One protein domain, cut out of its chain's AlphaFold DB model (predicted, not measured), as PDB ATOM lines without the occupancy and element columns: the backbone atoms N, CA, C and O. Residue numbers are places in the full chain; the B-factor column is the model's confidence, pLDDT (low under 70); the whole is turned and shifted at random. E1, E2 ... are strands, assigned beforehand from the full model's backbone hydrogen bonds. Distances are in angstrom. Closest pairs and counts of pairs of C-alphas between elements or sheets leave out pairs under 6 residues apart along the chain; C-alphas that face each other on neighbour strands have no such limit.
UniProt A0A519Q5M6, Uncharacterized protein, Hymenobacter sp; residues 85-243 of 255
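AT A GLANCE: This is residues 85 to 243 of the 255 residues of an uncharacterized protein of Hymenobacter sp (UniProt A0A519Q5M6). The chain is wound in stacked turns, a small three-sided solenoid of short strands: one wall is the row E5 E9 E11 E13 E15, another is E2 E8 E10, and the third is made by E1 beside E6 and E12 beside E14, with the short run 184 to 185 between those two pairs. At the end of the stack where the printed part begins, residues 85 to 111, with no named element, fold over the opening as a cap, and the hairpin E3 E4 reaches out beyond E2. The printed part has 159 residues, no named helix and fifteen named strands, E1 to E15 in that order; neighbour strands in the walls are parallel, and E3 and E4 are antiparallel. The class is all strand, though under half of the residues, 66 of 159, are in named strands. The whole is compact, with a radius of gyration of the C-alphas of 15.1 A, and spans 45 by 32 by 32 A.

HOW THE PARTS SIT: Start at residues 85 to 86, which pair parallel with residues 113 to 114 of E1, residues 112 to 115. E6, residues 158 to 160, is the parallel neighbour of E1, with N 115 and O 159 2.9 A apart. Residues 158 to 159 of E6 pair with residues 184 to 185, and these pair with residues 211 to 212 of E12, residues 209 to 212. E14, residues 228 to 231, is parallel to E12, with N 211 and O 229 2.8 A apart. Next look at E2, residues 128 to 130, E8, residues 171 to 175, and E10, residues 191 to 193, a parallel sheet in that order; N 129 is 2.7 A from O 172, and N 173 is 2.8 A from O 192. E3, residues 134 to 138, and E4, residues 144 to 149, form a hairpin, with N 137 and O 145 3.0 A apart; E3 and E8 are near each other, with 5 pairs of C-alphas within 10 A. The largest sheet runs E5, residues 153 to 155, E9, residues 177 to 180, E11, residues 198 to 201, E13, residues 216 to 222, and E15, residues 235 to 242, all parallel. In it find N 179 to O 153 at 2.9 A, N 200 to O 178 at 2.8 A, N 221 to O 199 at 2.8 A and N 217 to O 235 at 2.8 A. It is twisted: its strands' lines turn by 81 degrees from edge to edge. It forms a sandwich, two sheets face to face, with E2 E8 E10, their strands at 85 degrees; the closest C-alphas of E10 and E13 are those of Gln 193 and Ile 218, 6.3 A apart. E5 runs on into E6 at 83 degrees, and E6 into E7, residues 162 to 164, at 60 degrees; E7 pairs with no named strand.

IN THESE COORDINATES: Find C-alpha 112 at (9.168, 15.451, -16.438), where E1 begins; it is 10.0 A long. E3 measures 12.1 A, E4 14.1 A and E8 12.5 A, the last from C-alpha 171 at (9.852, 3.562, -8.627). E13 runs 15.4 A. E15, the longest strand by residues, measures 15.9 A, bends by 100 degrees at residue 238 and ends at C-alpha 242, (-3.328, 19.878, 2.961).

THE WHOLE: The two C-alphas farthest apart are those of Thr 142 and Pro 206, at 48.4 A. The printed part has no cut, and its one long link, of 12 residues, joins E1 to E2. The mean pLDDT of the printed part is 88.8; look for values under 70 at residues 138 to 145, 205 to 208 and 212 to 214.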
ATOM      1  N   ALA A  85      12.936  13.707 -18.943       96.75
ATOM      2  CA  ALA A  85      14.024  12.831 -18.554       96.75
ATOM      3  C   ALA A  85      13.494  11.394 -18.540       96.75
ATOM      4  O   ALA A  85      12.613  11.054 -17.749       96.75
ATOM      5  N   GLU A  86      14.009  10.556 -19.435       97.75
ATOM      6  CA  GLU A  86      13.635   9.144 -19.510       97.75
ATOM      7  C   GLU A  86      14.644   8.282 -18.752       97.75
ATOM      8  O   GLU A  86      15.857   8.391 -18.957       97.75
ATOM      9  N   TRP A  87      14.141   7.437 -17.855       98.31
ATOM     10  CA  TRP A  87      14.961   6.530 -17.067       98.31
ATOM     11  C   TRP A  87      15.480   5.375 -17.916       98.31
ATOM     12  O   TRP A  87      14.734   4.698 -18.615       98.31
ATOM     13  N   THR A  88      16.774   5.112 -17.798       97.25
ATOM     14  CA  THR A  88      17.462   4.012 -18.480       97.25
ATOM     15  C   THR A  88      17.980   2.953 -17.514       97.25
ATOM     16  O   THR A  88      18.211   1.825 -17.946       97.25
ATOM     17  N   GLY A  89      18.191   3.306 -16.235       94.12
ATOM     18  CA  GLY A  89      18.703   2.408 -15.191       94.12
ATOM     19  C   GLY A  89      19.994   1.684 -15.576       94.12
ATOM     20  O   GLY A  89      20.190   0.528 -15.206       94.12
ATOM     21  N   ARG A  90      20.827   2.318 -16.413       90.31
ATOM     22  CA  ARG A  90      22.005   1.692 -17.033       90.31
ATOM     23  C   ARG A  90      23.155   1.463 -16.063       90.31
ATOM     24  O   ARG A  90      23.935   0.543 -16.284       90.31
ATOM     25  N   ILE A  91      23.291   2.321 -15.057       91.56
ATOM     26  CA  ILE A  91      24.425   2.314 -14.130       91.56
ATOM     27  C   ILE A  91      24.005   1.787 -12.762       91.56
ATOM     28  O   ILE A  91      24.721   0.989 -12.163       91.56
ATOM     29  N   SER A  92      22.863   2.246 -12.258       93.38
ATOM     30  CA  SER A  92      22.366   1.908 -10.926       93.38
ATOM     31  C   SER A  92      20.861   2.164 -10.805       93.38
ATOM     32  O   SER A  92      20.226   2.654 -11.738       93.38
ATOM     33  N   ASP A  93      20.293   1.890  -9.631       95.06
ATOM     34  CA  ASP A  93      18.944   2.322  -9.264       95.06
ATOM     35  C   ASP A  93      18.896   3.770  -8.742       95.06
ATOM     36  O   ASP A  93      17.827   4.289  -8.441       95.06
ATOM     37  N   ASN A  94      20.017   4.482  -8.651       95.88
ATOM     38  CA  ASN A  94      20.044   5.807  -8.046       95.88
ATOM     39  C   ASN A  94      19.347   6.875  -8.908       95.88
ATOM     40  O   ASN A  94      19.878   7.282  -9.946       95.88
ATOM     41  N   TRP A  95      18.211   7.402  -8.434       97.00
ATOM     42  CA  TRP A  95      17.470   8.495  -9.087       97.00
ATOM     43  C   TRP A  95      18.342   9.719  -9.402       97.00
ATOM     44  O   TRP A  95      18.131  10.392 -10.409       97.00
ATOM     45  N   PHE A  96      19.319  10.022  -8.544       96.62
ATOM     46  CA  PHE A  96      20.134  11.233  -8.642       96.62
ATOM     47  C   PHE A  96      21.396  11.070  -9.491       96.62
ATOM     48  O   PHE A  96      22.120  12.048  -9.661       96.62
ATOM     49  N   ASP A  97      21.678   9.873 -10.012       95.56
ATOM     50  CA  ASP A  97      22.795   9.654 -10.929       95.56
ATOM     51  C   ASP A  97      22.368  10.045 -12.357       95.56
ATOM     52  O   ASP A  97      21.535   9.353 -12.954       95.56
ATOM     53  N   PRO A  98      22.912  11.137 -12.938       96.88
ATOM     54  CA  PRO A  98      22.532  11.578 -14.275       96.88
ATOM     55  C   PRO A  98      22.752  10.500 -15.334       96.88
ATOM     56  O   PRO A  98      21.991  10.442 -16.292       96.88
ATOM     57  N   ALA A  99      23.734   9.610 -15.154       96.94
ATOM     58  CA  ALA A  99      24.041   8.562 -16.122       96.94
ATOM     59  C   ALA A  99      22.936   7.495 -16.243       96.94
ATOM     60  O   ALA A  99      22.927   6.720 -17.203       96.94
ATOM     61  N   ASN A 100      21.980   7.469 -15.308       97.19
ATOM     62  CA  ASN A 100      20.778   6.651 -15.417       97.19
ATOM     63  C   ASN A 100      19.680   7.289 -16.276       97.19
ATOM     64  O   ASN A 100      18.700   6.607 -16.567       97.19
ATOM     65  N   TRP A 101      19.824   8.533 -16.732       98.06
ATOM     66  CA  TRP A 101      18.811   9.245 -17.515       98.06
ATOM     67  C   TRP A 101      19.278   9.517 -18.945       98.06
ATOM     68  O   TRP A 101      20.450   9.813 -19.196       98.06
ATOM     69  N   VAL A 102      18.354   9.452 -19.908       96.56
ATOM     70  CA  VAL A 102      18.642   9.806 -21.305       96.56
ATOM     71  C   VAL A 102      19.213  11.226 -21.371       96.56
ATOM     72  O   VAL A 102      18.650  12.174 -20.827       96.56
ATOM     73  N   GLY A 103      20.364  11.370 -22.037       95.44
ATOM     74  CA  GLY A 103      21.039  12.659 -22.201       95.44
ATOM     75  C   GLY A 103      21.652  13.239 -20.921       95.44
ATOM     76  O   GLY A 103      21.955  14.428 -20.902       95.44
ATOM     77  N   ASN A 104      21.835  12.438 -19.863       96.44
ATOM     78  CA  ASN A 104      22.301  12.896 -18.548       96.44
ATOM     79  C   ASN A 104      21.420  13.998 -17.931       96.44
ATOM     80  O   ASN A 104      21.899  14.845 -17.174       96.44
ATOM     81  N   MET A 105      20.132  14.011 -18.276       96.38
ATOM     82  CA  MET A 105      19.185  15.020 -17.817       96.38
ATOM     83  C   MET A 105      18.418  14.501 -16.606       96.38
ATOM     84  O   MET A 105      17.601  13.596 -16.729       96.38
ATOM     85  N   LEU A 106      18.652  15.098 -15.439       97.38
ATOM     86  CA  LEU A 106      17.876  14.786 -14.241       97.38
ATOM     87  C   LEU A 106      16.473  15.417 -14.307       97.38
ATOM     88  O   LEU A 106      16.328  16.544 -14.798       97.38
ATOM     89  N   PRO A 107      15.449  14.750 -13.745       97.69
ATOM     90  CA  PRO A 107      14.170  15.382 -13.456       97.69
ATOM     91  C   PRO A 107      14.335  16.637 -12.592       97.69
ATOM     92  O   PRO A 107      15.201  16.715 -11.718       97.69
ATOM     93  N   SER A 108      13.492  17.637 -12.841       95.62
ATOM     94  CA  SER A 108      13.497  18.914 -12.125       95.62
ATOM     95  C   SER A 108      12.090  19.506 -12.089       95.62
ATOM     96  O   SER A 108      11.193  18.985 -12.741       95.62
ATOM     97  N   ALA A 109      11.872  20.626 -11.397       92.12
ATOM     98  CA  ALA A 109      10.556  21.280 -11.362       92.12
ATOM     99  C   ALA A 109      10.004  21.682 -12.753       92.12
ATOM    100  O   ALA A 109       8.812  21.948 -12.881       92.12
ATOM    101  N   THR A 110      10.843  21.715 -13.797       89.94
ATOM    102  CA  THR A 110      10.446  22.022 -15.183       89.94
ATOM    103  C   THR A 110      10.631  20.851 -16.157       89.94
ATOM    104  O   THR A 110      10.275  20.981 -17.328       89.94
ATOM    105  N   VAL A 111      11.150  19.710 -15.692       93.06
ATOM    106  CA  VAL A 111      11.451  18.519 -16.504       93.06
ATOM    107  C   VAL A 111      10.671  17.322 -15.960       93.06
ATOM    108  O   VAL A 111      10.770  16.994 -14.775       93.06
ATOM    109  N   ASP A 112       9.896  16.664 -16.825       94.25
ATOM    110  CA  ASP A 112       9.168  15.451 -16.438       94.25
ATOM    111  C   ASP A 112      10.118  14.278 -16.233       94.25
ATOM    112  O   ASP A 112      11.157  14.195 -16.879       94.25
ATOM    113  N   ALA A 113       9.722  13.343 -15.382       97.25
ATOM    114  CA  ALA A 113      10.313  12.023 -15.289       97.25
ATOM    115  C   ALA A 113       9.405  11.000 -15.979       97.25
ATOM    116  O   ALA A 113       8.219  10.888 -15.656       97.25
ATOM    117  N   TYR A 114       9.974  10.217 -16.889       97.31
ATOM    118  CA  TYR A 114       9.320   9.045 -17.460       97.31
ATOM    119  C   TYR A 114      10.121   7.788 -17.131       97.31
ATOM    120  O   TYR A 114      11.304   7.696 -17.457       97.31
ATOM    121  N   ILE A 115       9.475   6.820 -16.480       98.06
ATOM    122  CA  ILE A 115      10.078   5.527 -16.149       98.06
ATOM    123  C   ILE A 115       9.492   4.466 -17.088       98.06
ATOM    124  O   ILE A 115       8.354   4.043 -16.870       98.06
ATOM    125  N   PRO A 116      10.209   4.028 -18.139       97.38
ATOM    126  CA  PRO A 116       9.683   3.049 -19.079       97.38
ATOM    127  C   PRO A 116       9.620   1.651 -18.454       97.38
ATOM    128  O   PRO A 116      10.405   1.294 -17.574       97.38
ATOM    129  N   TYR A 117       8.695   0.823 -18.944       96.81
ATOM    130  CA  TYR A 117       8.736  -0.615 -18.697       96.81
ATOM    131  C   TYR A 117       9.719  -1.243 -19.700       96.81
ATOM    132  O   TYR A 117       9.416  -1.256 -20.893       96.81
ATOM    133  N   PRO A 118      10.880  -1.766 -19.265       94.56
ATOM    134  CA  PRO A 118      11.926  -2.255 -20.163       94.56
ATOM    135  C   PRO A 118      11.600  -3.623 -20.788       94.56
ATOM    136  O   PRO A 118      12.396  -4.145 -21.564       94.56
ATOM    137  N   GLY A 119      10.448  -4.213 -20.460       94.56
ATOM    138  CA  GLY A 119      10.061  -5.549 -20.898       94.56
ATOM    139  C   GLY A 119      10.332  -6.628 -19.849       94.56
ATOM    140  O   GLY A 119      11.125  -6.459 -18.920       94.56
ATOM    141  N   SER A 120       9.645  -7.759 -20.009       93.81
ATOM    142  CA  SER A 120       9.805  -8.916 -19.126       93.81
ATOM    143  C   SER A 120      11.207  -9.505 -19.272       93.81
ATOM    144  O   SER A 120      11.691  -9.680 -20.387       93.81
ATOM    145  N   GLY A 121      11.841  -9.849 -18.150       91.50
ATOM    146  CA  GLY A 121      13.188 -10.427 -18.127       91.50
ATOM    147  C   GLY A 121      14.326  -9.412 -18.257       91.50
ATOM    148  O   GLY A 121      15.486  -9.816 -18.274       91.50
ATOM    149  N   SER A 122      14.025  -8.110 -18.323       94.25
ATOM    150  CA  SER A 122      15.058  -7.079 -18.241       94.25
ATOM    151  C   SER A 122      15.748  -7.092 -16.875       94.25
ATOM    152  O   SER A 122      15.103  -7.262 -15.841       94.25
ATOM    153  N   THR A 123      17.062  -6.866 -16.873       93.19
ATOM    154  CA  THR A 123      17.862  -6.639 -15.660       93.19
ATOM    155  C   THR A 123      17.990  -5.156 -15.313       93.19
ATOM    156  O   THR A 123      18.701  -4.818 -14.368       93.19
ATOM    157  N   THR A 124      17.364  -4.264 -16.089       93.94
ATOM    158  CA  THR A 124      17.351  -2.825 -15.807       93.94
ATOM    159  C   THR A 124      16.759  -2.589 -14.429       93.94
ATOM    160  O   THR A 124      15.632  -2.992 -14.144       93.94
ATOM    161  N   GLN A 125      17.521  -1.909 -13.581       94.56
ATOM    162  CA  GLN A 125      17.054  -1.555 -12.255       94.56
ATOM    163  C   GLN A 125      16.071  -0.388 -12.350       94.56
ATOM    164  O   GLN A 125      16.283   0.574 -13.094       94.56
ATOM    165  N   TYR A 126      14.983  -0.480 -11.595       97.38
ATOM    166  CA  TYR A 126      14.054   0.628 -11.412       97.38
ATOM    167  C   TYR A 126      14.610   1.639 -10.420       97.38
ATOM    168  O   TYR A 126      15.378   1.252  -9.542       97.38
ATOM    169  N   PRO A 127      14.234   2.920 -10.532       97.69
ATOM    170  CA  PRO A 127      14.821   3.937  -9.693       97.69
ATOM    171  C   PRO A 127      14.382   3.816  -8.231       97.69
ATOM    172  O   PRO A 127      13.204   3.634  -7.914       97.69
ATOM    173  N   LYS A 128      15.348   4.053  -7.352       97.19
ATOM    174  CA  LYS A 128      15.211   4.316  -5.929       97.19
ATOM    175  C   LYS A 128      15.556   5.770  -5.637       97.19
ATOM    176  O   LYS A 128      16.583   6.302  -6.069       97.19
ATOM    177  N   ILE A 129      14.685   6.425  -4.884       97.38
ATOM    178  CA  ILE A 129      14.734   7.854  -4.596       97.38
ATOM    179  C   ILE A 129      15.138   8.040  -3.134       97.38
ATOM    180  O   ILE A 129      14.337   7.882  -2.213       97.38
ATOM    181  N   TYR A 130      16.396   8.414  -2.923       96.12
ATOM    182  CA  TYR A 130      16.965   8.700  -1.602       96.12
ATOM    183  C   TYR A 130      16.921  10.207  -1.301       96.12
ATOM    184  O   TYR A 130      17.945  10.839  -1.032       96.12
ATOM    185  N   ALA A 131      15.739  10.824  -1.412       95.44
ATOM    186  CA  ALA A 131      15.598  12.269  -1.236       95.44
ATOM    187  C   ALA A 131      15.979  12.691   0.189       95.44
ATOM    188  O   ALA A 131      15.601  12.045   1.166       95.44
ATOM    189  N   ASN A 132      16.739  13.783   0.320       93.94
ATOM    190  CA  ASN A 132      17.255  14.308   1.596       93.94
ATOM    191  C   ASN A 132      18.064  13.304   2.451       93.94
ATOM    192  O   ASN A 132      18.392  13.602   3.608       93.94
ATOM    193  N   GLY A 133      18.404  12.144   1.888       91.06
ATOM    194  CA  GLY A 133      19.070  11.026   2.544       91.06
ATOM    195  C   GLY A 133      20.340  10.620   1.811       91.06
ATOM    196  O   GLY A 133      20.831  11.339   0.943       91.06
ATOM    197  N   PHE A 134      20.898   9.479   2.201       89.81
ATOM    198  CA  PHE A 134      22.106   8.930   1.596       89.81
ATOM    199  C   PHE A 134      21.757   7.804   0.637       89.81
ATOM    200  O   PHE A 134      20.956   6.936   0.985       89.81
ATOM    201  N   TYR A 135      22.411   7.781  -0.525       87.00
ATOM    202  CA  TYR A 135      22.371   6.605  -1.388       87.00
ATOM    203  C   TYR A 135      22.959   5.401  -0.668       87.00
ATOM    204  O   TYR A 135      24.053   5.488  -0.102       87.00
ATOM    205  N   GLN A 136      22.246   4.283  -0.720       81.44
ATOM    206  CA  GLN A 136      22.704   3.020  -0.172       81.44
ATOM    207  C   GLN A 136      23.184   2.135  -1.311       81.44
ATOM    208  O   GLN A 136      22.386   1.586  -2.065       81.44
ATOM    209  N   VAL A 137      24.501   1.969  -1.427       72.25
ATOM    210  CA  VAL A 137      25.052   0.936  -2.304       72.25
ATOM    211  C   VAL A 137      24.987  -0.374  -1.530       72.25
ATOM    212  O   VAL A 137      25.728  -0.555  -0.561       72.25
ATOM    213  N   SER A 138      24.101  -1.285  -1.932       63.28
ATOM    214  CA  SER A 138      24.152  -2.656  -1.425       63.28
ATOM    215  C   SER A 138      25.263  -3.403  -2.158       63.28
ATOM    216  O   SER A 138      25.083  -3.891  -3.273       63.28
ATOM    217  N   ASN A 139      26.445  -3.461  -1.548       52.47
ATOM    218  CA  ASN A 139      27.526  -4.328  -1.991       52.47
ATOM    219  C   ASN A 139      27.546  -5.567  -1.087       52.47
ATOM    220  O   ASN A 139      28.243  -5.607  -0.083       52.47
ATOM    221  N   THR A 140      26.797  -6.605  -1.474       50.84
ATOM    222  CA  THR A 140      26.646  -7.896  -0.763       50.84
ATOM    223  C   THR A 140      25.826  -7.839   0.536       50.84
ATOM    224  O   THR A 140      25.576  -6.780   1.102       50.84
ATOM    225  N   SER A 141      25.348  -9.005   0.985       52.91
ATOM    226  CA  SER A 141      24.247  -9.198   1.947       52.91
ATOM    227  C   SER A 141      24.447  -8.644   3.368       52.91
ATOM    228  O   SER A 141      23.587  -8.867   4.215       52.91
ATOM    229  N   THR A 142      25.545  -7.947   3.667       50.53
ATOM    230  CA  THR A 142      25.880  -7.518   5.039       50.53
ATOM    231  C   THR A 142      26.538  -6.141   5.168       50.53
ATOM    232  O   THR A 142      26.721  -5.688   6.294       50.53
ATOM    233  N   ALA A 143      26.875  -5.446   4.077       52.47
ATOM    234  CA  ALA A 143      27.473  -4.112   4.151       52.47
ATOM    235  C   ALA A 143      26.694  -3.122   3.277       52.47
ATOM    236  O   ALA A 143      26.515  -3.331   2.081       52.47
ATOM    237  N   VAL A 144      26.218  -2.039   3.893       64.19
ATOM    238  CA  VAL A 144      25.648  -0.889   3.187       64.19
ATOM    239  C   VAL A 144      26.686   0.217   3.228       64.19
ATOM    240  O   VAL A 144      27.039   0.700   4.306       64.19
ATOM    241  N   THR A 145      27.187   0.610   2.058       68.38
ATOM    242  CA  THR A 145      28.089   1.759   1.949       68.38
ATOM    243  C   THR A 145      27.280   2.988   1.557       68.38
ATOM    244  O   THR A 145      26.593   2.987   0.535       68.38
ATOM    245  N   TYR A 146      27.370   4.040   2.367       72.94
ATOM    246  CA  TYR A 146      26.741   5.330   2.094       72.94
ATOM    247  C   TYR A 146      27.715   6.211   1.313       72.94
ATOM    248  O   TYR A 146      28.817   6.467   1.794       72.94
ATOM    249  N   SER A 147      27.336   6.663   0.116       70.94
ATOM    250  CA  SER A 147      28.233   7.472  -0.723       70.94
ATOM    251  C   SER A 147      28.025   8.974  -0.520       70.94
ATOM    252  O   SER A 147      28.926   9.681  -0.075       70.94
ATOM    253  N   GLN A 148      26.827   9.467  -0.833       82.88
ATOM    254  CA  GLN A 148      26.518  10.887  -0.950       82.88
ATOM    255  C   GLN A 148      25.128  11.184  -0.391       82.88
ATOM    256  O   GLN A 148      24.198  10.397  -0.575       82.88
ATOM    257  N   ARG A 149      24.991  12.338   0.275       86.69
ATOM    258  CA  ARG A 149      23.691  12.878   0.676       86.69
ATOM    259  C   ARG A 149      23.077  13.667  -0.476       86.69
ATOM    260  O   ARG A 149      23.709  14.601  -0.970       86.69
ATOM    261  N   TYR A 150      21.855  13.329  -0.861       91.38
ATOM    262  CA  TYR A 150      21.112  14.048  -1.893       91.38
ATOM    263  C   TYR A 150      20.167  15.091  -1.310       91.38
ATOM    264  O   TYR A 150      19.803  15.045  -0.134       91.38
ATOM    265  N   GLY A 151      19.789  16.054  -2.151       92.62
ATOM    266  CA  GLY A 151      18.736  17.016  -1.846       92.62
ATOM    267  C   GLY A 151      17.339  16.421  -2.033       92.62
ATOM    268  O   GLY A 151      17.159  15.212  -2.189       92.62
ATOM    269  N   THR A 152      16.334  17.289  -2.026       93.69
ATOM    270  CA  THR A 152      14.949  16.904  -2.307       93.69
ATOM    271  C   THR A 152      14.807  16.420  -3.749       93.69
ATOM    272  O   THR A 152      15.334  17.047  -4.669       93.69
ATOM    273  N   ALA A 153      14.068  15.329  -3.959       97.44
ATOM    274  CA  ALA A 153      13.714  14.890  -5.301       97.44
ATOM    275  C   ALA A 153      12.584  15.769  -5.843       97.44
ATOM    276  O   ALA A 153      11.592  16.024  -5.158       97.44
ATOM    277  N   VAL A 154      12.747  16.239  -7.073       96.62
ATOM    278  CA  VAL A 154      11.806  17.134  -7.746       96.62
ATOM    279  C   VAL A 154      11.562  16.640  -9.162       96.62
ATOM    280  O   VAL A 154      12.483  16.203  -9.846       96.62
ATOM    281  N   THR A 155      10.326  16.745  -9.625       96.12
ATOM    282  CA  THR A 155       9.981  16.546 -11.030       96.12
ATOM    283  C   THR A 155       8.780  17.405 -11.390       96.12
ATOM    284  O   THR A 155       7.973  17.734 -10.516       96.12
ATOM    285  N   ARG A 156       8.655  17.789 -12.663       92.56
ATOM    286  CA  ARG A 156       7.444  18.440 -13.149       92.56
ATOM    287  C   ARG A 156       6.310  17.422 -13.090       92.56
ATOM    288  O   ARG A 156       5.566  17.438 -12.123       92.56
ATOM    289  N   GLY A 157       6.212  16.507 -14.042       92.19
ATOM    290  CA  GLY A 157       5.311  15.359 -13.987       92.19
ATOM    291  C   GLY A 157       6.058  14.036 -13.840       92.19
ATOM    292  O   GLY A 157       7.207  13.920 -14.257       92.19
ATOM    293  N   LEU A 158       5.393  13.027 -13.283       95.00
ATOM    294  CA  LEU A 158       5.926  11.675 -13.128       95.00
ATOM    295  C   LEU A 158       5.020  10.667 -13.830       95.00
ATOM    296  O   LEU A 158       3.850  10.516 -13.474       95.00
ATOM    297  N   LYS A 159       5.580   9.959 -14.813       94.56
ATOM    298  CA  LYS A 159       4.865   8.963 -15.610       94.56
ATOM    299  C   LYS A 159       5.566   7.612 -15.597       94.56
ATOM    300  O   LYS A 159       6.795   7.538 -15.610       94.56
ATOM    301  N   PHE A 160       4.770   6.551 -15.646       95.81
ATOM    302  CA  PHE A 160       5.241   5.172 -15.683       95.81
ATOM    303  C   PHE A 160       4.772   4.484 -16.959       95.81
ATOM    304  O   PHE A 160       3.615   4.598 -17.351       95.81
ATOM    305  N   GLY A 161       5.682   3.765 -17.608       95.19
ATOM    306  CA  GLY A 161       5.357   2.871 -18.707       95.19
ATOM    307  C   GLY A 161       4.793   1.541 -18.208       95.19
ATOM    308  O   GLY A 161       4.939   1.162 -17.042       95.19
ATOM    309  N   GLY A 162       4.188   0.796 -19.126       93.94
ATOM    310  CA  GLY A 162       3.581  -0.501 -18.846       93.94
ATOM    311  C   GLY A 162       2.140  -0.577 -19.327       93.94
ATOM    312  O   GLY A 162       1.459   0.433 -19.445       93.94
ATOM    313  N   GLY A 163       1.690  -1.790 -19.639       92.75
ATOM    314  CA  GLY A 163       0.349  -2.026 -20.185       92.75
ATOM    315  C   GLY A 163      -0.616  -2.697 -19.212       92.75
ATOM    316  O   GLY A 163      -1.798  -2.795 -19.518       92.75
ATOM    317  N   ASN A 164      -0.121  -3.226 -18.088       93.88
ATOM    318  CA  ASN A 164      -0.928  -3.917 -17.080       93.88
ATOM    319  C   ASN A 164      -0.144  -4.114 -15.770       93.88
ATOM    320  O   ASN A 164       1.066  -3.907 -15.716       93.88
ATOM    321  N   ALA A 165      -0.818  -4.613 -14.730       92.31
ATOM    322  CA  ALA A 165      -0.240  -4.811 -13.399       92.31
ATOM    323  C   ALA A 165       0.970  -5.762 -13.321       92.31
ATOM    324  O   ALA A 165       1.782  -5.619 -12.405       92.31
ATOM    325  N   SER A 166       1.097  -6.709 -14.258       93.00
ATOM    326  CA  SER A 166       2.238  -7.636 -14.347       93.00
ATOM    327  C   SER A 166       3.380  -7.118 -15.227       93.00
ATOM    328  O   SER A 166       4.499  -7.610 -15.140       93.00
ATOM    329  N   ALA A 167       3.103  -6.114 -16.059       94.88
ATOM    330  CA  ALA A 167       4.020  -5.522 -17.020       94.88
ATOM    331  C   ALA A 167       4.018  -4.002 -16.830       94.88
ATOM    332  O   ALA A 167       3.454  -3.257 -17.639       94.88
ATOM    333  N   LYS A 168       4.608  -3.570 -15.714       95.06
ATOM    334  CA  LYS A 168       4.601  -2.184 -15.249       95.06
ATOM    335  C   LYS A 168       5.995  -1.721 -14.859       95.06
ATOM    336  O   LYS A 168       6.781  -2.502 -14.330       95.06
ATOM    337  N   ALA A 169       6.289  -0.450 -15.092       97.19
ATOM    338  CA  ALA A 169       7.431   0.201 -14.475       97.19
ATOM    339  C   ALA A 169       7.150   0.489 -12.999       97.19
ATOM    340  O   ALA A 169       5.995   0.707 -12.633       97.19
ATOM    341  N   ILE A 170       8.183   0.523 -12.162       96.56
ATOM    342  CA  ILE A 170       8.042   0.962 -10.771       96.56
ATOM    343  C   ILE A 170       9.090   2.015 -10.406       96.56
ATOM    344  O   ILE A 170      10.093   2.153 -11.098       96.56
ATOM    345  N   ALA A 171       8.853   2.760  -9.330       97.44
ATOM    346  CA  ALA A 171       9.852   3.562  -8.627       97.44
ATOM    347  C   ALA A 171       9.610   3.467  -7.119       97.44
ATOM    348  O   ALA A 171       8.466   3.342  -6.682       97.44
ATOM    349  N   GLU A 172      10.676   3.559  -6.331       97.31
ATOM    350  CA  GLU A 172      10.625   3.462  -4.871       97.31
ATOM    351  C   GLU A 172      11.151   4.747  -4.231       97.31
ATOM    352  O   GLU A 172      12.265   5.184  -4.515       97.31
ATOM    353  N   LEU A 173      10.368   5.367  -3.350       97.31
ATOM    354  CA  LEU A 173      10.823   6.448  -2.484       97.31
ATOM    355  C   LEU A 173      11.300   5.864  -1.160       97.31
ATOM    356  O   LEU A 173      10.487   5.467  -0.331       97.31
ATOM    357  N   VAL A 174      12.619   5.861  -0.974       96.31
ATOM    358  CA  VAL A 174      13.293   5.230   0.169       96.31
ATOM    359  C   VAL A 174      13.456   6.215   1.326       96.31
ATOM    360  O   VAL A 174      13.292   5.865   2.491       96.31
ATOM    361  N   THR A 175      13.763   7.483   1.030       95.56
ATOM    362  CA  THR A 175      13.902   8.525   2.061       95.56
ATOM    363  C   THR A 175      13.335   9.865   1.610       95.56
ATOM    364  O   THR A 175      13.360  10.201   0.429       95.56
ATOM    365  N   GLY A 176      12.899  10.675   2.579       95.81
ATOM    366  CA  GLY A 176      12.594  12.093   2.388       95.81
ATOM    367  C   GLY A 176      11.308  12.374   1.617       95.81
ATOM    368  O   GLY A 176      10.283  11.739   1.854       95.81
ATOM    369  N   ASN A 177      11.349  13.401   0.763       96.00
ATOM    370  CA  ASN A 177      10.178  13.930   0.068       96.00
ATOM    371  C   ASN A 177      10.405  13.990  -1.448       96.00
ATOM    372  O   ASN A 177      11.432  14.516  -1.890       96.00
ATOM    373  N   LEU A 178       9.431  13.505  -2.219       97.38
ATOM    374  CA  LEU A 178       9.336  13.721  -3.662       97.38
ATOM    375  C   LEU A 178       8.306  14.817  -3.957       97.38
ATOM    376  O   LEU A 178       7.122  14.668  -3.660       97.38
ATOM    377  N   LEU A 179       8.759  15.903  -4.578       96.12
ATOM    378  CA  LEU A 179       7.917  17.005  -5.040       96.12
ATOM    379  C   LEU A 179       7.521  16.792  -6.506       96.12
ATOM    380  O   LEU A 179       8.389  16.722  -7.377       96.12
ATOM    381  N   ILE A 180       6.216  16.753  -6.770       94.19
ATOM    382  CA  ILE A 180       5.636  16.636  -8.113       94.19
ATOM    383  C   ILE A 180       4.838  17.915  -8.407       94.19
ATOM    384  O   ILE A 180       3.903  18.256  -7.675       94.19
ATOM    385  N   TYR A 181       5.230  18.656  -9.444       91.25
ATOM    386  CA  TYR A 181       4.669  19.980  -9.764       91.25
ATOM    387  C   TYR A 181       3.539  19.963 -10.807       91.25
ATOM    388  O   TYR A 181       2.796  20.936 -10.905       91.25
ATOM    389  N   GLY A 182       3.401  18.874 -11.550       89.06
ATOM    390  CA  GLY A 182       2.440  18.631 -12.619       89.06
ATOM    391  C   GLY A 182       1.941  17.188 -12.564       89.06
ATOM    392  O   GLY A 182       1.900  16.592 -11.489       89.06
ATOM    393  N   ASP A 183       1.535  16.635 -13.703       89.81
ATOM    394  CA  ASP A 183       0.758  15.391 -13.714       89.81
ATOM    395  C   ASP A 183       1.489  14.180 -13.135       89.81
ATOM    396  O   ASP A 183       2.687  13.975 -13.348       89.81
ATOM    397  N   TYR A 184       0.715  13.330 -12.466       92.31
ATOM    398  CA  TYR A 184       1.135  12.013 -12.009       92.31
ATOM    399  C   TYR A 184       0.218  10.950 -12.616       92.31
ATOM    400  O   TYR A 184      -1.005  11.093 -12.565       92.31
ATOM    401  N   THR A 185       0.805   9.886 -13.162       90.44
ATOM    402  CA  THR A 185       0.061   8.742 -13.713       90.44
ATOM    403  C   THR A 185       0.575   7.445 -13.096       90.44
ATOM    404  O   THR A 185       1.725   7.086 -13.354       90.44
ATOM    405  N   GLY A 186      -0.242   6.744 -12.306       85.19
ATOM    406  CA  GLY A 186       0.162   5.569 -11.522       85.19
ATOM    407  C   GLY A 186      -0.760   4.360 -11.694       85.19
ATOM    408  O   GLY A 186      -1.196   3.780 -10.699       85.19
ATOM    409  N   ASP A 187      -1.043   3.969 -12.941       84.31
ATOM    410  CA  ASP A 187      -2.160   3.073 -13.308       84.31
ATOM    411  C   ASP A 187      -2.129   1.681 -12.675       84.31
ATOM    412  O   ASP A 187      -3.156   1.003 -12.618       84.31
ATOM    413  N   TYR A 188      -0.975   1.245 -12.172       90.75
ATOM    414  CA  TYR A 188      -0.769  -0.124 -11.712       90.75
ATOM    415  C   TYR A 188      -0.049  -0.227 -10.362       90.75
ATOM    416  O   TYR A 188       0.672  -1.205 -10.129       90.75
ATOM    417  N   ASN A 189      -0.218   0.759  -9.475       91.69
ATOM    418  CA  ASN A 189       0.564   0.897  -8.236       91.69
ATOM    419  C   ASN A 189       2.064   0.909  -8.560       91.69
ATOM    420  O   ASN A 189       2.845   0.071  -8.106       91.69
ATOM    421  N   ASN A 190       2.442   1.822  -9.454       94.62
ATOM    422  CA  ASN A 190       3.806   1.951  -9.961       94.62
ATOM    423  C   ASN A 190       4.761   2.600  -8.949       94.62
ATOM    424  O   ASN A 190       5.973   2.546  -9.119       94.62
ATOM    425  N   PHE A 191       4.238   3.245  -7.912       96.12
ATOM    426  CA  PHE A 191       5.047   3.970  -6.947       96.12
ATOM    427  C   PHE A 191       4.999   3.285  -5.588       96.12
ATOM    428  O   PHE A 191       3.922   2.984  -5.085       96.12
ATOM    429  N   ILE A 192       6.173   3.040  -5.017       96.56
ATOM    430  CA  ILE A 192       6.359   2.428  -3.703       96.56
ATOM    431  C   ILE A 192       6.907   3.507  -2.768       96.56
ATOM    432  O   ILE A 192       7.784   4.280  -3.154       96.56
ATOM    433  N   GLN A 193       6.392   3.571  -1.544       96.25
ATOM    434  CA  GLN A 193       6.901   4.447  -0.491       96.25
ATOM    435  C   GLN A 193       7.375   3.613   0.692       96.25
ATOM    436  O   GLN A 193       6.644   2.738   1.151       96.25
ATOM    437  N   ASP A 194       8.544   3.952   1.227       96.25
ATOM    438  CA  ASP A 194       9.011   3.438   2.508       96.25
ATOM    439  C   ASP A 194       8.449   4.252   3.679       96.25
ATOM    440  O   ASP A 194       8.001   5.400   3.543       96.25
ATOM    441  N   ALA A 195       8.482   3.655   4.871       94.44
ATOM    442  CA  ALA A 195       8.046   4.312   6.095       94.44
ATOM    443  C   ALA A 195       8.835   5.611   6.350       94.44
ATOM    444  O   ALA A 195      10.058   5.656   6.242       94.44
ATOM    445  N   GLY A 196       8.127   6.678   6.732       93.38
ATOM    446  CA  GLY A 196       8.734   7.990   6.988       93.38
ATOM    447  C   GLY A 196       9.042   8.812   5.731       93.38
ATOM    448  O   GLY A 196       9.698   9.849   5.838       93.38
ATOM    449  N   THR A 197       8.570   8.380   4.558       96.69
ATOM    450  CA  THR A 197       8.661   9.150   3.312       96.69
ATOM    451  C   THR A 197       7.367   9.891   2.978       96.69
ATOM    452  O   THR A 197       6.289   9.585   3.497       96.69
ATOM    453  N   PHE A 198       7.484  10.901   2.114       95.12
ATOM    454  CA  PHE A 198       6.392  11.800   1.746       95.12
ATOM    455  C   PHE A 198       6.363  12.015   0.231       95.12
ATOM    456  O   PHE A 198       7.404  12.203  -0.395       95.12
ATOM    457  N   VAL A 199       5.171  12.039  -0.360       95.69
ATOM    458  CA  VAL A 199       4.973  12.593  -1.705       95.69
ATOM    459  C   VAL A 199       4.210  13.891  -1.558       95.69
ATOM    460  O   VAL A 199       3.134  13.926  -0.960       95.69
ATOM    461  N   THR A 200       4.757  14.966  -2.106       94.75
ATOM    462  CA  THR A 200       4.094  16.260  -2.158       94.75
ATOM    463  C   THR A 200       3.676  16.563  -3.590       94.75
ATOM    464  O   THR A 200       4.509  16.879  -4.440       94.75
ATOM    465  N   PHE A 201       2.368  16.573  -3.835       93.00
ATOM    466  CA  PHE A 201       1.788  17.153  -5.044       93.00
ATOM    467  C   PHE A 201       1.791  18.670  -4.884       93.00
ATOM    468  O   PHE A 201       0.826  19.270  -4.404       93.00
ATOM    469  N   ALA A 202       2.921  19.283  -5.229       89.81
ATOM    470  CA  ALA A 202       3.228  20.682  -4.972       89.81
ATOM    471  C   ALA A 202       2.450  21.627  -5.890       89.81
ATOM    472  O   ALA A 202       2.038  22.688  -5.443       89.81
ATOM    473  N   GLY A 203       2.183  21.240  -7.143       79.31
ATOM    474  CA  GLY A 203       1.592  22.153  -8.129       79.31
ATOM    475  C   GLY A 203       2.465  23.388  -8.418       79.31
ATOM    476  O   GLY A 203       3.348  23.764  -7.648       79.31
ATOM    477  N   SER A 204       2.211  24.067  -9.532       72.56
ATOM    478  CA  SER A 204       2.778  25.393  -9.814       72.56
ATOM    479  C   SER A 204       1.731  26.263 -10.500       72.56
ATOM    480  O   SER A 204       0.850  25.745 -11.181       72.56
ATOM    481  N   VAL A 205       1.775  27.587 -10.307       57.44
ATOM    482  CA  VAL A 205       0.869  28.496 -11.034       57.44
ATOM    483  C   VAL A 205       1.187  28.408 -12.534       57.44
ATOM    484  O   VAL A 205       2.367  28.502 -12.875       57.44
ATOM    485  N   PRO A 206       0.198  28.324 -13.447       53.62
ATOM    486  CA  PRO A 206      -1.242  28.099 -13.265       53.62
ATOM    487  C   PRO A 206      -1.659  26.647 -13.579       53.62
ATOM    488  O   PRO A 206      -2.801  26.401 -13.963       53.62
ATOM    489  N   GLN A 207      -0.744  25.684 -13.492       57.31
ATOM    490  CA  GLN A 207      -0.999  24.325 -13.950       57.31
ATOM    491  C   GLN A 207      -1.959  23.607 -13.001       57.31
ATOM    492  O   GLN A 207      -1.706  23.477 -11.800       57.31
ATOM    493  N   SER A 208      -3.077  23.147 -13.562       63.91
ATOM    494  CA  SER A 208      -3.906  22.153 -12.892       63.91
ATOM    495  C   SER A 208      -3.133  20.842 -12.873       63.91
ATOM    496  O   SER A 208      -2.580  20.444 -13.894       63.91
ATOM    497  N   LEU A 209      -3.056  20.204 -11.711       70.56
ATOM    498  CA  LEU A 209      -2.357  18.935 -11.554       70.56
ATOM    499  C   LEU A 209      -3.380  17.816 -11.702       70.56
ATOM    500  O   LEU A 209      -4.285  17.711 -10.869       70.56
ATOM    501  N   SER A 210      -3.245  16.989 -12.736       73.62
ATOM    502  CA  SER A 210      -4.047  15.777 -12.848       73.62
ATOM    503  C   SER A 210      -3.317  14.615 -12.189       73.62
ATOM    504  O   SER A 210      -2.188  14.267 -12.538       73.62
ATOM    505  N   MET A 211      -3.969  14.021 -11.200       76.12
ATOM    506  CA  MET A 211      -3.573  12.759 -10.608       76.12
ATOM    507  C   MET A 211      -4.453  11.683 -11.215       76.12
ATOM    508  O   MET A 211      -5.596  11.490 -10.796       76.12
ATOM    509  N   VAL A 212      -3.945  11.012 -12.237       65.06
ATOM    510  CA  VAL A 212      -4.641   9.880 -12.842       65.06
ATOM    511  C   VAL A 212      -4.165   8.632 -12.115       65.06
ATOM    512  O   VAL A 212      -2.956   8.438 -12.005       65.06
ATOM    513  N   SER A 213      -5.130   7.856 -11.601       64.69
ATOM    514  CA  SER A 213      -4.968   6.596 -10.857       64.69
ATOM    515  C   SER A 213      -4.106   6.721  -9.590       64.69
ATOM    516  O   SER A 213      -2.880   6.759  -9.585       64.69
ATOM    517  N   GLY A 214      -4.791   6.824  -8.453       61.25
ATOM    518  CA  GLY A 214      -4.213   7.255  -7.186       61.25
ATOM    519  C   GLY A 214      -3.423   6.216  -6.395       61.25
ATOM    520  O   GLY A 214      -3.142   6.510  -5.247       61.25
ATOM    521  N   GLY A 215      -3.032   5.072  -6.956       82.12
ATOM    522  CA  GLY A 215      -2.070   4.146  -6.339       82.12
ATOM    523  C   GLY A 215      -2.276   3.794  -4.850       82.12
ATOM    524  O   GLY A 215      -3.327   4.032  -4.249       82.12
ATOM    525  N   ASP A 216      -1.220   3.239  -4.252       90.62
ATOM    526  CA  ASP A 216      -1.092   3.075  -2.804       90.62
ATOM    527  C   ASP A 216       0.039   3.985  -2.311       90.62
ATOM    528  O   ASP A 216       1.172   3.909  -2.785       90.62
ATOM    529  N   PHE A 217      -0.269   4.847  -1.350       93.69
ATOM    530  CA  PHE A 217       0.662   5.783  -0.736       93.69
ATOM    531  C   PHE A 217       0.678   5.595   0.786       93.69
ATOM    532  O   PHE A 217      -0.288   5.146   1.398       93.69
ATOM    533  N   ILE A 218       1.777   5.983   1.425       95.06
ATOM    534  CA  ILE A 218       1.897   6.083   2.880       95.06
ATOM    535  C   ILE A 218       1.482   7.483   3.325       95.06
ATOM    536  O   ILE A 218       0.451   7.638   3.979       95.06
ATOM    537  N   THR A 219       2.262   8.507   2.968       95.50
ATOM    538  CA  THR A 219       1.974   9.899   3.340       95.50
ATOM    539  C   THR A 219       1.960  10.790   2.110       95.50
ATOM    540  O   THR A 219       2.943  10.859   1.363       95.50
ATOM    541  N   VAL A 220       0.857  11.518   1.945       94.81
ATOM    542  CA  VAL A 220       0.630  12.438   0.832       94.81
ATOM    543  C   VAL A 220       0.416  13.848   1.361       94.81
ATOM    544  O   VAL A 220      -0.377  14.081   2.270       94.81
ATOM    545  N   ASN A 221       1.104  14.807   0.751       94.19
ATOM    546  CA  ASN A 221       0.897  16.226   0.976       94.19
ATOM    547  C   ASN A 221       0.335  16.866  -0.297       94.19
ATOM    548  O   ASN A 221       0.921  16.774  -1.375       94.19
ATOM    549  N   ILE A 222      -0.765  17.583  -0.151       91.56
ATOM    550  CA  ILE A 222      -1.382  18.390  -1.192       91.56
ATOM    551  C   ILE A 222      -1.034  19.846  -0.896       91.56
ATOM    552  O   ILE A 222      -1.541  20.424   0.060       91.56
ATOM    553  N   ALA A 223      -0.129  20.438  -1.673       90.19
ATOM    554  CA  ALA A 223       0.415  21.767  -1.383       90.19
ATOM    555  C   ALA A 223       0.394  22.686  -2.608       90.19
ATOM    556  O   ALA A 223      -0.000  22.270  -3.691       90.19
ATOM    557  N   GLY A 224       0.811  23.940  -2.418       85.69
ATOM    558  CA  GLY A 224       0.884  24.960  -3.462       85.69
ATOM    559  C   GLY A 224      -0.475  25.398  -4.003       85.69
ATOM    560  O   GLY A 224      -1.484  25.367  -3.304       85.69
ATOM    561  N   VAL A 225      -0.472  25.876  -5.241       79.50
ATOM    562  CA  VAL A 225      -1.600  26.554  -5.898       79.50
ATOM    563  C   VAL A 225      -2.142  25.733  -7.070       79.50
ATOM    564  O   VAL A 225      -1.519  24.758  -7.491       79.50
ATOM    565  N   GLY A 226      -3.284  26.159  -7.610       77.81
ATOM    566  CA  GLY A 226      -3.949  25.505  -8.734       77.81
ATOM    567  C   GLY A 226      -4.928  24.411  -8.304       77.81
ATOM    568  O   GLY A 226      -4.907  23.916  -7.172       77.81
ATOM    569  N   THR A 227      -5.813  24.048  -9.228       80.12
ATOM    570  CA  THR A 227      -6.754  22.942  -9.036       80.12
ATOM    571  C   THR A 227      -6.005  21.623  -9.157       80.12
ATOM    572  O   THR A 227      -5.224  21.428 -10.087       80.12
ATOM    573  N   LYS A 228      -6.235  20.708  -8.218       81.38
ATOM    574  CA  LYS A 228      -5.688  19.353  -8.277       81.38
ATOM    575  C   LYS A 228      -6.853  18.402  -8.430       81.38
ATOM    576  O   LYS A 228      -7.771  18.416  -7.611       81.38
ATOM    577  N   THR A 229      -6.816  17.609  -9.484       83.75
ATOM    578  CA  THR A 229      -7.901  16.703  -9.833       83.75
ATOM    579  C   THR A 229      -7.415  15.284  -9.639       83.75
ATOM    580  O   THR A 229      -6.475  14.861 -10.303       83.75
ATOM    581  N   LEU A 230      -8.059  14.545  -8.741       84.00
ATOM    582  CA  LEU A 230      -7.867  13.106  -8.632       84.00
ATOM    583  C   LEU A 230      -8.889  12.403  -9.521       84.00
ATOM    584  O   LEU A 230     -10.094  12.544  -9.323       84.00
ATOM    585  N   THR A 231      -8.394  11.626 -10.475       81.19
ATOM    586  CA  THR A 231      -9.208  10.760 -11.323       81.19
ATOM    587  C   THR A 231      -8.923   9.315 -10.922       81.19
ATOM    588  O   THR A 231      -7.856   8.780 -11.219       81.19
ATOM    589  N   GLY A 232      -9.860   8.690 -10.206       81.38
ATOM    590  CA  GLY A 232      -9.720   7.335  -9.662       81.38
ATOM    591  C   GLY A 232      -9.601   7.303  -8.136       81.38
ATOM    592  O   GLY A 232      -9.958   8.262  -7.455       81.38
ATOM    593  N   ASN A 233      -9.115   6.178  -7.606       83.50
ATOM    594  CA  ASN A 233      -8.960   5.959  -6.167       83.50
ATOM    595  C   ASN A 233      -7.506   6.152  -5.748       83.50
ATOM    596  O   ASN A 233      -6.615   5.697  -6.459       83.50
ATOM    597  N   MET A 234      -7.299   6.777  -4.589       87.38
ATOM    598  CA  MET A 234      -6.010   6.867  -3.910       87.38
ATOM    599  C   MET A 234      -6.119   6.238  -2.533       87.38
ATOM    600  O   MET A 234      -6.918   6.701  -1.718       87.38
ATOM    601  N   ASN A 235      -5.306   5.220  -2.268       90.44
ATOM    602  CA  ASN A 235      -5.221   4.618  -0.945       90.44
ATOM    603  C   ASN A 235      -4.061   5.261  -0.185       90.44
ATOM    604  O   ASN A 235      -2.942   5.310  -0.690       90.44
ATOM    605  N   ILE A 236      -4.317   5.767   1.022       92.81
ATOM    606  CA  ILE A 236      -3.306   6.441   1.846       92.81
ATOM    607  C   ILE A 236      -3.265   5.764   3.210       92.81
ATOM    608  O   ILE A 236      -4.239   5.821   3.956       92.81
ATOM    609  N   ALA A 237      -2.143   5.128   3.538       94.00
ATOM    610  CA  ALA A 237      -2.023   4.292   4.729       94.00
ATOM    611  C   ALA A 237      -1.750   5.072   6.027       94.00
ATOM    612  O   ALA A 237      -2.077   4.578   7.103       94.00
ATOM    613  N   ASN A 238      -1.129   6.256   5.956       95.12
ATOM    614  CA  ASN A 238      -0.741   7.030   7.140       95.12
ATOM    615  C   ASN A 238      -1.459   8.383   7.224       95.12
ATOM    616  O   ASN A 238      -2.279   8.587   8.115       95.12
ATOM    617  N   ALA A 239      -1.152   9.327   6.328       94.69
ATOM    618  CA  ALA A 239      -1.707  10.678   6.424       94.69
ATOM    619  C   ALA A 239      -1.864  11.378   5.070       94.69
ATOM    620  O   ALA A 239      -0.999  11.291   4.195       94.69
ATOM    621  N   LEU A 240      -2.960  12.132   4.949       93.62
ATOM    622  CA  LEU A 240      -3.227  13.085   3.875       93.62
ATOM    623  C   LEU A 240      -3.223  14.498   4.457       93.62
ATOM    624  O   LEU A 240      -4.134  14.869   5.197       93.62
ATOM    625  N   ASN A 241      -2.213  15.291   4.113       93.69
ATOM    626  CA  ASN A 241      -2.078  16.661   4.597       93.69
ATOM    627  C   ASN A 241      -2.407  17.661   3.492       93.69
ATOM    628  O   ASN A 241      -1.979  17.497   2.350       93.69
ATOM    629  N   PHE A 242      -3.082  18.748   3.850       90.25
ATOM    630  CA  PHE A 242      -3.328  19.878   2.961       90.25
ATOM    631  C   PHE A 242      -2.521  21.087   3.437       90.25
ATOM    632  O   PHE A 242      -2.555  21.443   4.614       90.25
ATOM    633  N   GLY A 243      -1.768  21.708   2.530       84.88
ATOM    634  CA  GLY A 243      -1.042  22.943   2.802       84.88
ATOM    635  C   GLY A 243      -1.987  24.118   3.076       84.88
ATOM    636  O   GLY A 243      -3.163  24.095   2.709       84.88
TER     637      GLY A 243